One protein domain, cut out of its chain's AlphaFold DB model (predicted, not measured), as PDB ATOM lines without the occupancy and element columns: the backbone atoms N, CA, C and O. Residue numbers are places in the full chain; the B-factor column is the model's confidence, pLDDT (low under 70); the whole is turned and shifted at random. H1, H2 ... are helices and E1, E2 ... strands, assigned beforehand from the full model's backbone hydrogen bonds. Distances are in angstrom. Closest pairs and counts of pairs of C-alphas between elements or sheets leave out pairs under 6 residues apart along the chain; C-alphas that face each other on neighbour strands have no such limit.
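Overview. This is residues 32 to 126 of the 205 residues of an uncharacterized protein of Phenylobacterium sp (UniProt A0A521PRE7). A strongly twisted sheet of four strands makes the body; its long hairpin, E7 and E8, is folded over where E8 bends sharply, and H1 sits near that bend. Two small hairpins, E1 with E2 and E3 with E4, lie in turn toward one end of the longest axis, and the long link from E4 to E5 runs back along E7. The printed part has 95 residues, with E1, E2, E3, E4, E5, E6, H1, E7 and E8 in that order along the chain. The large sheet has the order E5, E6, E8, E7 and is antiparallel; the class is mostly strand, though under half of the residues are in named elements. The whole is compact, with a radius of gyration of the C-alphas of 13.9 A, and spans 41 by 30 by 22 A.

Arrangement. In the large sheet, E7, residues 105 to 112, is an edge strand, and E8, residues 115 to 125, is an inner one. They form an antiparallel hairpin, with N 106 and O 124 at 2.8 A and N 117 and O 110 at 2.8 A, within hydrogen-bond range. E8 bends by 85 degrees at residue 119. E6, residues 85 to 88, is antiparallel to E8, with N 87 and O 121 at 2.9 A. E5, residues 76 to 78, is the other edge strand and forms a hairpin with E6, with N 86 and O 77 at 2.9 A. From edge to edge the strands' lines turn by 103 degrees. Residues 64 to 65 pair parallel with residues 110 to 111 of E7. H1, residues 89 to 92, is on the sheet at a height of 6.7 A, over none of its strands; its closest C-alpha pair with E8 is Arg 89 and Ala 119, 5.5 A. H1 is too short for an O i to N i+4 pair; its one O i to N i+3 pair is within range. E6, H1 and E7 form a split strand-helix-strand unit, two strands of one sheet joined through a helix, with E8 between them in the sheet, and its crossover is right-handed. E3, residues 45 to 47, and E4, residues 53 to 55, form a hairpin, with N 46 and O 54 at 2.9 A. E1, residues 32 to 34, and E2, residues 37 to 40, form another, with N 34 and O 37 at 2.9 A. E2 and E3 are apart, and so are E4 and E5.

Along the chain. E7 is 23.4 A long and E8 24.8 A; E2 and E6 are each 10.1 A. C-alpha 32, where E1 begins, is at (-8.695, -29.762, 35.834). C-alpha 105, where E7 begins, is at (-24.940, -44.419, 17.729), and C-alpha 125, where E8 ends, is at (-23.676, -44.718, 21.999).

Size, cuts and confidence. The C-alphas farthest apart are those of Gly 36 and Asp 97, 43.2 A. The printed part has no cut. The links E4 to E5, 20 residues, and H1 to E7, 12 residues, are long. Mean pLDDT of the printed part is 92.8, and no printed residue is under 70.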
ATOM      1  N   ILE A  32      -8.127 -29.715  34.478       92.00
ATOM      2  CA  ILE A  32      -8.695 -29.762  35.834       92.00
ATOM      3  C   ILE A  32      -7.794 -30.563  36.768       92.00
ATOM      4  O   ILE A  32      -7.040 -31.429  36.321       92.00
ATOM      5  N   GLU A  33      -7.899 -30.311  38.071       90.50
ATOM      6  CA  GLU A  33      -7.265 -31.153  39.080       90.50
ATOM      7  C   GLU A  33      -8.123 -32.394  39.372       90.50
ATOM      8  O   GLU A  33      -9.303 -32.304  39.731       90.50
ATOM      9  N   PHE A  34      -7.514 -33.570  39.225       86.69
ATOM     10  CA  PHE A  34      -8.122 -34.853  39.545       86.69
ATOM     11  C   PHE A  34      -7.108 -35.752  40.257       86.69
ATOM     12  O   PHE A  34      -6.039 -36.039  39.719       86.69
ATOM     13  N   LEU A  35      -7.438 -36.185  41.480       87.31
ATOM     14  CA  LEU A  35      -6.559 -36.997  42.337       87.31
ATOM     15  C   LEU A  35      -5.141 -36.399  42.487       87.31
ATOM     16  O   LEU A  35      -4.139 -37.104  42.373       87.31
ATOM     17  N   GLY A  36      -5.060 -35.078  42.693       89.19
ATOM     18  CA  GLY A  36      -3.799 -34.349  42.879       89.19
ATOM     19  C   GLY A  36      -2.953 -34.198  41.611       89.19
ATOM     20  O   GLY A  36      -1.759 -33.913  41.697       89.19
ATOM     21  N   ARG A  37      -3.525 -34.442  40.423       89.69
ATOM     22  CA  ARG A  37      -2.826 -34.297  39.140       89.69
ATOM     23  C   ARG A  37      -3.664 -33.507  38.133       89.69
ATOM     24  O   ARG A  37      -4.871 -33.731  38.045       89.69
ATOM     25  N   PRO A  38      -3.039 -32.634  37.323       90.75
ATOM     26  CA  PRO A  38      -3.723 -31.993  36.213       90.75
ATOM     27  C   PRO A  38      -4.002 -33.008  35.096       90.75
ATOM     28  O   PRO A  38      -3.090 -33.699  34.620       90.75
ATOM     29  N   ILE A  39      -5.257 -33.082  34.659       91.19
ATOM     30  CA  ILE A  39      -5.682 -33.859  33.491       91.19
ATOM     31  C   ILE A  39      -6.401 -32.958  32.483       91.19
ATOM     32  O   ILE A  39      -7.066 -32.001  32.868       91.19
ATOM     33  N   ALA A  40      -6.278 -33.290  31.195       93.12
ATOM     34  CA  ALA A  40      -7.073 -32.680  30.132       93.12
ATOM     35  C   ALA A  40      -8.563 -32.948  30.380       93.12
ATOM     36  O   ALA A  40      -8.917 -34.091  30.678       93.12
ATOM     37  N   TRP A  41      -9.406 -31.928  30.240       94.88
ATOM     38  CA  TRP A  41     -10.843 -32.003  30.479       94.88
ATOM     39  C   TRP A  41     -11.641 -31.629  29.226       94.88
ATOM     40  O   TRP A  41     -11.891 -30.448  28.978       94.88
ATOM     41  N   PRO A  42     -12.034 -32.623  28.420       95.06
ATOM     42  CA  PRO A  42     -12.899 -32.402  27.270       95.06
ATOM     43  C   PRO A  42     -14.303 -31.945  27.670       95.06
ATOM     44  O   PRO A  42     -14.820 -32.324  28.721       95.06
ATOM     45  N   ASP A  43     -14.959 -31.184  26.801       93.75
ATOM     46  CA  ASP A  43     -16.338 -30.717  26.989       93.75
ATOM     47  C   ASP A  43     -17.373 -31.858  26.975       93.75
ATOM     48  O   ASP A  43     -18.457 -31.750  27.555       93.75
ATOM     49  N   TRP A  44     -17.024 -32.980  26.349       94.94
ATOM     50  CA  TRP A  44     -17.800 -34.213  26.345       94.94
ATOM     51  C   TRP A  44     -17.589 -35.088  27.587       94.94
ATOM     52  O   TRP A  44     -18.218 -36.142  27.695       94.94
ATOM     53  N   ALA A  45     -16.737 -34.689  28.535       94.81
ATOM     54  CA  ALA A  45     -16.551 -35.409  29.789       94.81
ATOM     55  C   ALA A  45     -17.579 -35.001  30.855       94.81
ATOM     56  O   ALA A  45     -17.965 -33.840  30.979       94.81
ATOM     57  N   CYS A  46     -17.969 -35.964  31.687       94.88
ATOM     58  CA  CYS A  46     -18.822 -35.756  32.848       94.88
ATOM     59  C   CYS A  46     -18.106 -36.216  34.128       94.88
ATOM     60  O   CYS A  46     -17.426 -37.248  34.149       94.88
ATOM     61  N   ARG A  47     -18.275 -35.446  35.212       93.12
ATOM     62  CA  ARG A  47     -17.798 -35.775  36.563       93.12
ATOM     63  C   ARG A  47     -18.994 -35.986  37.478       93.12
ATOM     64  O   ARG A  47     -19.643 -35.019  37.861       93.12
ATOM     65  N   ALA A  48     -19.272 -37.232  37.837       89.44
ATOM     66  CA  ALA A  48     -20.320 -37.542  38.797       89.44
ATOM     67  C   ALA A  48     -19.976 -36.970  40.196       89.44
ATOM     68  O   ALA A  48     -18.794 -36.787  40.511       89.44
ATOM     69  N   PRO A  49     -20.978 -36.686  41.058       86.88
ATOM     70  CA  PRO A  49     -20.755 -36.092  42.385       86.88
ATOM     71  C   PRO A  49     -19.863 -36.914  43.324       86.88
ATOM     72  O   PRO A  49     -19.273 -36.374  44.251       86.88
ATOM     73  N   ASP A  50     -19.736 -38.217  43.076       84.75
ATOM     74  CA  ASP A  50     -18.837 -39.130  43.789       84.75
ATOM     75  C   ASP A  50     -17.379 -39.070  43.298       84.75
ATOM     76  O   ASP A  50     -16.527 -39.806  43.790       84.75
ATOM     77  N   GLY A  51     -17.089 -38.223  42.308       85.00
ATOM     78  CA  GLY A  51     -15.783 -38.092  41.674       85.00
ATOM     79  C   GLY A  51     -15.574 -38.977  40.443       85.00
ATOM     80  O   GLY A  51     -14.520 -38.867  39.819       85.00
ATOM     81  N   GLY A  52     -16.540 -39.814  40.051       87.75
ATOM     82  CA  GLY A  52     -16.421 -40.679  38.877       87.75
ATOM     83  C   GLY A  52     -16.329 -39.893  37.563       87.75
ATOM     84  O   GLY A  52     -17.207 -39.091  37.245       87.75
ATOM     85  N   ILE A  53     -15.288 -40.148  36.764       91.25
ATOM     86  CA  ILE A  53     -15.104 -39.546  35.434       91.25
ATOM     87  C   ILE A  53     -15.496 -40.544  34.336       91.25
ATOM     88  O   ILE A  53     -15.209 -41.744  34.422       91.25
ATOM     89  N   HIS A  54     -16.185 -40.035  33.317       92.38
ATOM     90  CA  HIS A  54     -16.716 -40.790  32.181       92.38
ATOM     91  C   HIS A  54     -17.092 -39.834  31.036       92.38
ATOM     92  O   HIS A  54     -17.036 -38.612  31.183       92.38
ATOM     93  N   ILE A  55     -17.475 -40.396  29.894       94.50
ATOM     94  CA  ILE A  55     -18.086 -39.656  28.787       94.50
ATOM     95  C   ILE A  55     -19.505 -39.251  29.203       94.50
ATOM     96  O   ILE A  55     -20.235 -40.072  29.753       94.50
ATOM     97  N   ASP A  56     -19.922 -38.018  28.930       95.38
ATOM     98  CA  ASP A  56     -21.319 -37.617  29.085       95.38
ATOM     99  C   ASP A  56     -22.196 -38.417  28.106       95.38
ATOM    100  O   ASP A  56     -22.156 -38.194  26.896       95.38
ATOM    101  N   ALA A  57     -23.006 -39.336  28.637       94.88
ATOM    102  CA  ALA A  57     -23.841 -40.249  27.855       94.88
ATOM    103  C   ALA A  57     -24.938 -39.563  27.026       94.88
ATOM    104  O   ALA A  57     -25.646 -40.245  26.291       94.88
ATOM    105  N   ARG A  58     -25.113 -38.241  27.133       95.44
ATOM    106  CA  ARG A  58     -26.063 -37.466  26.318       95.44
ATOM    107  C   ARG A  58     -25.436 -36.929  25.034       95.44
ATOM    108  O   ARG A  58     -26.165 -36.414  24.186       95.44
ATOM    109  N   ARG A  59     -24.107 -36.985  24.906       95.12
ATOM    110  CA  ARG A  59     -23.390 -36.433  23.755       95.12
ATOM    111  C   ARG A  59     -23.705 -37.244  22.505       95.12
ATOM    112  O   ARG A  59     -23.774 -38.464  22.537       95.12
ATOM    113  N   THR A  60     -23.883 -36.541  21.397       93.12
ATOM    114  CA  THR A  60     -24.115 -37.127  20.070       93.12
ATOM    115  C   THR A  60     -22.866 -37.075  19.201       93.12
ATOM    116  O   THR A  60     -22.885 -37.512  18.067       93.12
ATOM    117  N   ARG A  61     -21.764 -36.505  19.690       91.25
ATOM    118  CA  ARG A  61     -20.505 -36.428  18.949       91.25
ATOM    119  C   ARG A  61     -19.346 -36.316  19.922       91.25
ATOM    120  O   ARG A  61     -19.452 -35.595  20.915       91.25
ATOM    121  N   LEU A  62     -18.261 -37.029  19.629       94.75
ATOM    122  CA  LEU A  62     -17.020 -37.002  20.401       94.75
ATOM    123  C   LEU A  62     -15.847 -36.709  19.465       94.75
ATOM    124  O   LEU A  62     -15.267 -37.634  18.901       94.75
ATOM    125  N   ASP A  63     -15.475 -35.442  19.323       96.31
ATOM    126  CA  ASP A  63     -14.236 -35.096  18.625       96.31
ATOM    127  C   ASP A  63     -13.066 -35.168  19.619       96.31
ATOM    128  O   ASP A  63     -13.086 -34.584  20.714       96.31
ATOM    129  N   ILE A  64     -12.061 -35.973  19.277       96.62
ATOM    130  CA  ILE A  64     -11.013 -36.404  20.203       96.62
ATOM    131  C   ILE A  64      -9.650 -35.964  19.686       96.62
ATOM    132  O   ILE A  64      -9.139 -36.494  18.703       96.62
ATOM    133  N   HIS A  65      -9.014 -35.053  20.414       97.06
ATOM    134  CA  HIS A  65      -7.645 -34.619  20.171       97.06
ATOM    135  C   HIS A  65      -6.673 -35.485  20.972       97.06
ATOM    136  O   HIS A  65      -6.733 -35.553  22.204       97.06
ATOM    137  N   LEU A  66      -5.751 -36.142  20.276       95.44
ATOM    138  CA  LEU A  66      -4.761 -37.040  20.851       95.44
ATOM    139  C   LEU A  66      -3.374 -36.405  20.863       95.44
ATOM    140  O   LEU A  66      -2.942 -35.791  19.888       95.44
ATOM    141  N   ALA A  67      -2.623 -36.641  21.940       93.94
ATOM    142  CA  ALA A  67      -1.226 -36.216  22.029       93.94
ATOM    143  C   ALA A  67      -0.327 -37.011  21.063       93.94
ATOM    144  O   ALA A  67       0.699 -36.521  20.591       93.94
ATOM    145  N   LYS A  68      -0.710 -38.260  20.776       91.44
ATOM    146  CA  LYS A  68      -0.056 -39.145  19.810       91.44
ATOM    147  C   LYS A  68      -1.102 -39.972  19.076       91.44
ATOM    148  O   LYS A  68      -2.111 -40.350  19.665       91.44
ATOM    149  N   GLU A  69      -0.831 -40.276  17.816       88.31
ATOM    150  CA  GLU A  69      -1.673 -41.187  17.047       88.31
ATOM    151  C   GLU A  69      -1.728 -42.577  17.698       88.31
ATOM    152  O   GLU A  69      -0.745 -43.006  18.325       88.31
ATOM    153  N   PRO A  70      -2.857 -43.293  17.563       86.19
ATOM    154  CA  PRO A  70      -2.927 -44.688  17.962       86.19
ATOM    155  C   PRO A  70      -1.863 -45.524  17.240       86.19
ATOM    156  O   PRO A  70      -1.440 -45.213  16.125       86.19
ATOM    157  N   LYS A  71      -1.413 -46.607  17.881       83.12
ATOM    158  CA  LYS A  71      -0.406 -47.498  17.286       83.12
ATOM    159  C   LYS A  71      -0.971 -48.113  16.002       83.12
ATOM    160  O   LYS A  71      -2.069 -48.650  16.031       83.12
ATOM    161  N   ALA A  72      -0.176 -48.145  14.932       74.94
ATOM    162  CA  ALA A  72      -0.593 -48.656  13.619       74.94
ATOM    163  C   ALA A  72      -1.064 -50.124  13.606       74.94
ATOM    164  O   ALA A  72      -1.699 -50.551  12.653       74.94
ATOM    165  N   LYS A  73      -0.737 -50.904  14.645       80.44
ATOM    166  CA  LYS A  73      -1.196 -52.292  14.791       80.44
ATOM    167  C   LYS A  73      -2.565 -52.412  15.453       80.44
ATOM    168  O   LYS A  73      -3.151 -53.472  15.353       80.44
ATOM    169  N   LEU A  74      -3.018 -51.399  16.193       83.69
ATOM    170  CA  LEU A  74      -4.305 -51.451  16.878       83.69
ATOM    171  C   LEU A  74      -5.407 -51.069  15.887       83.69
ATOM    172  O   LEU A  74      -5.233 -50.153  15.096       83.69
ATOM    173  N   GLU A  75      -6.542 -51.742  15.971       90.62
ATOM    174  CA  GLU A  75      -7.783 -51.410  15.265       90.62
ATOM    175  C   GLU A  75      -8.859 -50.931  16.242       90.62
ATOM    176  O   GLU A  75      -9.810 -50.257  15.856       90.62
ATOM    177  N   PHE A  76      -8.697 -51.246  17.527       91.19
ATOM    178  CA  PHE A  76      -9.593 -50.820  18.587       91.19
ATOM    179  C   PHE A  76      -8.796 -50.393  19.816       91.19
ATOM    180  O   PHE A  76      -7.920 -51.111  20.298       91.19
ATOM    181  N   THR A  77      -9.077 -49.198  20.326       91.56
ATOM    182  CA  THR A  77      -8.456 -48.680  21.547       91.56
ATOM    183  C   THR A  77      -9.384 -47.673  22.228       91.56
ATOM    184  O   THR A  77     -10.547 -47.506  21.853       91.56
ATOM    185  N   TRP A  78      -8.891 -47.011  23.268       92.00
ATOM    186  CA  TRP A  78      -9.659 -46.063  24.057       92.00
ATOM    187  C   TRP A  78      -8.802 -44.900  24.556       92.00
ATOM    188  O   TRP A  78      -7.580 -45.013  24.681       92.00
ATOM    189  N   THR A  79      -9.445 -43.777  24.871       90.44
ATOM    190  CA  THR A  79      -8.780 -42.636  25.509       90.44
ATOM    191  C   THR A  79      -8.615 -42.882  27.002       90.44
ATOM    192  O   THR A  79      -9.612 -43.126  27.687       90.44
ATOM    193  N   GLY A  80      -7.403 -42.721  27.535       83.88
ATOM    194  CA  GLY A  80      -7.155 -42.817  28.982       83.88
ATOM    195  C   GLY A  80      -8.106 -41.946  29.819       83.88
ATOM    196  O   GLY A  80      -8.673 -40.985  29.308       83.88
ATOM    197  N   ASN A  81      -8.278 -42.269  31.106       86.06
ATOM    198  CA  ASN A  81      -9.166 -41.610  32.090       86.06
ATOM    199  C   ASN A  81     -10.679 -41.606  31.780       86.06
ATOM    200  O   ASN A  81     -11.472 -41.724  32.709       86.06
ATOM    201  N   PHE A  82     -11.093 -41.494  30.515       89.38
ATOM    202  CA  PHE A  82     -12.492 -41.288  30.129       89.38
ATOM    203  C   PHE A  82     -13.138 -42.500  29.451       89.38
ATOM    204  O   PHE A  82     -14.355 -42.657  29.534       89.38
ATOM    205  N   GLY A  83     -12.363 -43.379  28.800       88.69
ATOM    206  CA  GLY A  83     -12.938 -44.562  28.151       88.69
ATOM    207  C   GLY A  83     -13.600 -44.307  26.798       88.69
ATOM    208  O   GLY A  83     -14.411 -45.138  26.393       88.69
ATOM    209  N   ALA A  84     -13.320 -43.190  26.109       93.06
ATOM    210  CA  ALA A  84     -13.862 -42.935  24.772       93.06
ATOM    211  C   ALA A  84     -13.261 -43.903  23.756       93.06
ATOM    212  O   ALA A  84     -12.047 -44.098  23.747       93.06
ATOM    213  N   ARG A  85     -14.110 -44.546  22.945       94.12
ATOM    214  CA  ARG A  85     -13.672 -45.574  21.997       94.12
ATOM    215  C   ARG A  85     -13.095 -44.932  20.756       94.12
ATOM    216  O   ARG A  85     -13.704 -44.025  20.195       94.12
ATOM    217  N   LEU A  86     -11.967 -45.470  20.322       94.94
ATOM    218  CA  LEU A  86     -11.342 -45.167  19.049       94.94
ATOM    219  C   LEU A  86     -11.330 -46.451  18.231       94.94
ATOM    220  O   LEU A  86     -10.886 -47.492  18.725       94.94
ATOM    221  N   VAL A  87     -11.816 -46.373  17.001       95.62
ATOM    222  CA  VAL A  87     -11.919 -47.514  16.091       95.62
ATOM    223  C   VAL A  87     -11.231 -47.151  14.781       95.62
ATOM    224  O   VAL A  87     -11.394 -46.039  14.273       95.62
ATOM    225  N   ALA A  88     -10.437 -48.072  14.248       95.44
ATOM    226  CA  ALA A  88      -9.842 -47.923  12.933       95.44
ATOM    227  C   ALA A  88     -10.926 -48.081  11.861       95.44
ATOM    228  O   ALA A  88     -11.733 -49.014  11.905       95.44
ATOM    229  N   ARG A  89     -10.930 -47.184  10.873       95.62
ATOM    230  CA  ARG A  89     -11.935 -47.173   9.799       95.62
ATOM    231  C   ARG A  89     -12.028 -48.485   9.013       95.62
ATOM    232  O   ARG A  89     -13.156 -48.883   8.743       95.62
ATOM    233  N   PRO A  90     -10.923 -49.189   8.681       94.56
ATOM    234  CA  PRO A  90     -11.022 -50.468   7.981       94.56
ATOM    235  C   PRO A  90     -11.864 -51.494   8.739       94.56
ATOM    236  O   PRO A  90     -12.734 -52.118   8.143       94.56
ATOM    237  N   TRP A  91     -11.690 -51.613  10.057       95.50
ATOM    238  CA  TRP A  91     -12.522 -52.510  10.857       95.50
ATOM    239  C   TRP A  91     -13.954 -51.979  10.995       95.50
ATOM    240  O   TRP A  91     -14.908 -52.741  10.861       95.50
ATOM    241  N   LEU A  92     -14.121 -50.666  11.206       96.19
ATOM    242  CA  LEU A  92     -15.448 -50.055  11.327       96.19
ATOM    243  C   LEU A  92     -16.303 -50.250  10.069       96.19
ATOM    244  O   LEU A  92     -17.496 -50.486  10.204       96.19
ATOM    245  N   SER A  93     -15.708 -50.214   8.874       96.69
ATOM    246  CA  SER A  93     -16.425 -50.403   7.604       96.69
ATOM    247  C   SER A  93     -17.151 -51.749   7.485       96.69
ATOM    248  O   SER A  93     -18.076 -51.878   6.692       96.69
ATOM    249  N   LEU A  94     -16.793 -52.742   8.309       97.06
ATOM    250  CA  LEU A  94     -17.486 -54.035   8.374       97.06
ATOM    251  C   LEU A  94     -18.867 -53.940   9.052       97.06
ATOM    252  O   LEU A  94     -19.692 -54.853   8.930       97.06
ATOM    253  N   ILE A  95     -19.095 -52.860   9.804       96.62
ATOM    254  CA  ILE A  95     -20.277 -52.626  10.643       96.62
ATOM    255  C   ILE A  95     -20.842 -51.211  10.503       96.62
ATOM    256  O   ILE A  95     -21.691 -50.815  11.299       96.62
ATOM    257  N   GLU A  96     -20.339 -50.422   9.556       96.75
ATOM    258  CA  GLU A  96     -20.669 -49.000   9.423       96.75
ATOM    259  C   GLU A  96     -22.147 -48.791   9.084       96.75
ATOM    260  O   GLU A  96     -22.765 -47.862   9.585       96.75
ATOM    261  N   ASP A  97     -22.743 -49.716   8.336       97.12
ATOM    262  CA  ASP A  97     -24.176 -49.746   8.036       97.12
ATOM    263  C   ASP A  97     -25.064 -50.031   9.262       97.12
ATOM    264  O   ASP A  97     -26.270 -49.820   9.200       97.12
ATOM    265  N   LEU A  98     -24.489 -50.509  10.373       97.56
ATOM    266  CA  LEU A  98     -25.199 -50.704  11.644       97.56
ATOM    267  C   LEU A  98     -25.161 -49.454  12.536       97.56
ATOM    268  O   LEU A  98     -25.738 -49.465  13.626       97.56
ATOM    269  N   ILE A  99     -24.418 -48.420  12.135       96.81
ATOM    270  CA  ILE A  99     -24.351 -47.148  12.847       96.81
ATOM    271  C   ILE A  99     -25.549 -46.316  12.413       96.81
ATOM    272  O   ILE A  99     -25.642 -45.889  11.266       96.81
ATOM    273  N   ASP A 100     -26.437 -46.065  13.363       94.69
ATOM    274  CA  ASP A 100     -27.645 -45.289  13.146       94.69
ATOM    275  C   ASP A 100     -27.801 -44.257  14.273       94.69
ATOM    276  O   ASP A 100     -27.825 -44.588  15.467       94.69
ATOM    277  N   GLU A 101     -27.865 -42.985  13.877       93.62
ATOM    278  CA  GLU A 101     -28.021 -41.847  14.780       93.62
ATOM    279  C   GLU A 101     -29.407 -41.823  15.440       93.62
ATOM    280  O   GLU A 101     -29.516 -41.399  16.598       93.62
ATOM    281  N   GLU A 102     -30.450 -42.322  14.763       92.06
ATOM    282  CA  GLU A 102     -31.790 -42.490  15.346       92.06
ATOM    283  C   GLU A 102     -31.755 -43.537  16.463       92.06
ATOM    284  O   GLU A 102     -32.369 -43.373  17.523       92.06
ATOM    285  N   ASP A 103     -30.932 -44.565  16.269       89.31
ATOM    286  CA  ASP A 103     -30.638 -45.602  17.251       89.31
ATOM    287  C   ASP A 103     -29.606 -45.166  18.312       89.31
ATOM    288  O   ASP A 103     -29.267 -45.930  19.230       89.31
ATOM    289  N   GLY A 104     -29.150 -43.914  18.238       95.00
ATOM    290  CA  GLY A 104     -28.302 -43.254  19.221       95.00
ATOM    291  C   GLY A 104     -26.818 -43.590  19.109       95.00
ATOM    292  O   GLY A 104     -26.099 -43.415  20.095       95.00
ATOM    293  N   ILE A 105     -26.347 -44.081  17.962       96.69
ATOM    294  CA  ILE A 105     -24.940 -44.419  17.729       96.69
ATOM    295  C   ILE A 105     -24.316 -43.368  16.824       96.69
ATOM    296  O   ILE A 105     -24.795 -43.106  15.729       96.69
ATOM    297  N   PHE A 106     -23.214 -42.789  17.282       96.94
ATOM    298  CA  PHE A 106     -22.585 -41.656  16.629       96.94
ATOM    299  C   PHE A 106     -21.092 -41.876  16.436       96.94
ATOM    300  O   PHE A 106     -20.413 -42.484  17.274       96.94
ATOM    301  N   THR A 107     -20.577 -41.306  15.352       97.00
ATOM    302  CA  THR A 107     -19.141 -41.183  15.109       97.00
ATOM    303  C   THR A 107     -18.677 -39.748  15.332       97.00
ATOM    304  O   THR A 107     -19.459 -38.798  15.312       97.00
ATOM    305  N   GLY A 108     -17.387 -39.584  15.595       96.56
ATOM    306  CA  GLY A 108     -16.741 -38.281  15.700       96.56
ATOM    307  C   GLY A 108     -15.302 -38.343  15.216       96.56
ATOM    308  O   GLY A 108     -14.767 -39.409  14.901       96.56
ATOM    309  N   GLU A 109     -14.654 -37.193  15.137       97.06
ATOM    310  CA  GLU A 109     -13.330 -37.091  14.541       97.06
ATOM    311  C   GLU A 109     -12.215 -37.423  15.533       97.06
ATOM    312  O   GLU A 109     -12.319 -37.203  16.740       97.06
ATOM    313  N   VAL A 110     -11.105 -37.938  15.004       97.00
ATOM    314  CA  VAL A 110      -9.859 -38.103  15.754       97.00
ATOM    315  C   VAL A 110      -8.834 -37.146  15.176       97.00
ATOM    316  O   VAL A 110      -8.542 -37.171  13.980       97.00
ATOM    317  N   LEU A 111      -8.287 -36.297  16.035       97.12
ATOM    318  CA  LEU A 111      -7.425 -35.179  15.682       97.12
ATOM    319  C   LEU A 111      -6.072 -35.319  16.386       97.12
ATOM    320  O   LEU A 111      -5.970 -35.851  17.492       97.12
ATOM    321  N   ARG A 112      -5.018 -34.813  15.753       95.38
ATOM    322  CA  ARG A 112      -3.695 -34.612  16.352       95.38
ATOM    323  C   ARG A 112      -3.208 -33.221  15.967       95.38
ATOM    324  O   ARG A 112      -2.880 -32.978  14.805       95.38
ATOM    325  N   GLY A 113      -3.160 -32.315  16.943       92.69
ATOM    326  CA  GLY A 113      -3.100 -30.885  16.643       92.69
ATOM    327  C   GLY A 113      -4.317 -30.487  15.805       92.69
ATOM    328  O   GLY A 113      -5.443 -30.813  16.174       92.69
ATOM    329  N   GLU A 114      -4.075 -29.857  14.659       93.38
ATOM    330  CA  GLU A 114      -5.113 -29.443  13.698       93.38
ATOM    331  C   GLU A 114      -5.373 -30.489  12.599       93.38
ATOM    332  O   GLU A 114      -6.215 -30.294  11.727       93.38
ATOM    333  N   ARG A 115      -4.640 -31.611  12.608       96.38
ATOM    334  CA  ARG A 115      -4.722 -32.629  11.559       96.38
ATOM    335  C   ARG A 115      -5.669 -33.752  11.956       96.38
ATOM    336  O   ARG A 115      -5.499 -34.364  13.012       96.38
ATOM    337  N   ARG A 116      -6.576 -34.113  11.052       96.38
ATOM    338  CA  ARG A 116      -7.383 -35.328  11.160       96.38
ATOM    339  C   ARG A 116      -6.535 -36.586  10.973       96.38
ATOM    340  O   ARG A 116      -5.716 -36.699  10.059       96.38
ATOM    341  N   VAL A 117      -6.728 -37.549  11.866       95.19
ATOM    342  CA  VAL A 117      -6.124 -38.878  11.796       95.19
ATOM    343  C   VAL A 117      -7.063 -39.767  10.986       95.19
ATOM    344  O   VAL A 117      -7.877 -40.489  11.548       95.19
ATOM    345  N   GLU A 118      -6.968 -39.696   9.657       93.69
ATOM    346  CA  GLU A 118      -7.965 -40.288   8.746       93.69
ATOM    347  C   GLU A 118      -8.271 -41.766   8.996       93.69
ATOM    348  O   GLU A 118      -9.415 -42.186   8.871       93.69
ATOM    349  N   ALA A 119      -7.275 -42.554   9.400       93.38
ATOM    350  CA  ALA A 119      -7.449 -43.980   9.658       93.38
ATOM    351  C   ALA A 119      -8.311 -44.295  10.897       93.38
ATOM    352  O   ALA A 119      -8.652 -45.458  11.104       93.38
ATOM    353  N   TRP A 120      -8.663 -43.298  11.713       95.44
ATOM    354  CA  TRP A 120      -9.343 -43.474  12.994       95.44
ATOM    355  C   TRP A 120     -10.580 -42.589  13.124       95.44
ATOM    356  O   TRP A 120     -10.675 -41.501  12.559       95.44
ATOM    357  N   THR A 121     -11.531 -43.068  13.917       96.75
ATOM    358  CA  THR A 121     -12.735 -42.333  14.298       96.75
ATOM    359  C   THR A 121     -13.081 -42.646  15.747       96.75
ATOM    360  O   THR A 121     -12.675 -43.685  16.281       96.75
ATOM    361  N   SER A 122     -13.820 -41.755  16.400       96.56
ATOM    362  CA  SER A 122     -14.464 -42.091  17.664       96.56
ATOM    363  C   SER A 122     -15.801 -42.785  17.401       96.56
ATOM    364  O   SER A 122     -16.410 -42.584  16.346       96.56
ATOM    365  N   LEU A 123     -16.237 -43.621  18.345       96.56
ATOM    366  CA  LEU A 123     -17.534 -44.298  18.298       96.56
ATOM    367  C   LEU A 123     -18.208 -44.239  19.674       96.56
ATOM    368  O   LEU A 123     -17.605 -44.595  20.695       96.56
ATOM    369  N   HIS A 124     -19.459 -43.796  19.713       95.81
ATOM    370  CA  HIS A 124     -20.194 -43.566  20.953       95.81
ATOM    371  C   HIS A 124     -21.664 -43.952  20.821       95.81
ATOM    372  O   HIS A 124     -22.275 -43.693  19.793       95.81
ATOM    373  N   GLY A 125     -22.235 -44.531  21.878       95.69
ATOM    374  CA  GLY A 125     -23.676 -44.718  21.999       95.69
ATOM    375  C   GLY A 125     -24.244 -43.810  23.084       95.69
ATOM    376  O   GLY A 125     -23.842 -43.900  24.249       95.69
ATOM    377  N   ARG A 126     -25.192 -42.960  22.699       95.38
ATOM    378  CA  ARG A 126     -25.942 -42.081  23.593       95.38
ATOM    379  C   ARG A 126     -26.917 -42.912  24.423       95.38
ATOM    380  O   ARG A 126     -27.740 -43.628  23.863       95.38
TER     381      ARG A 126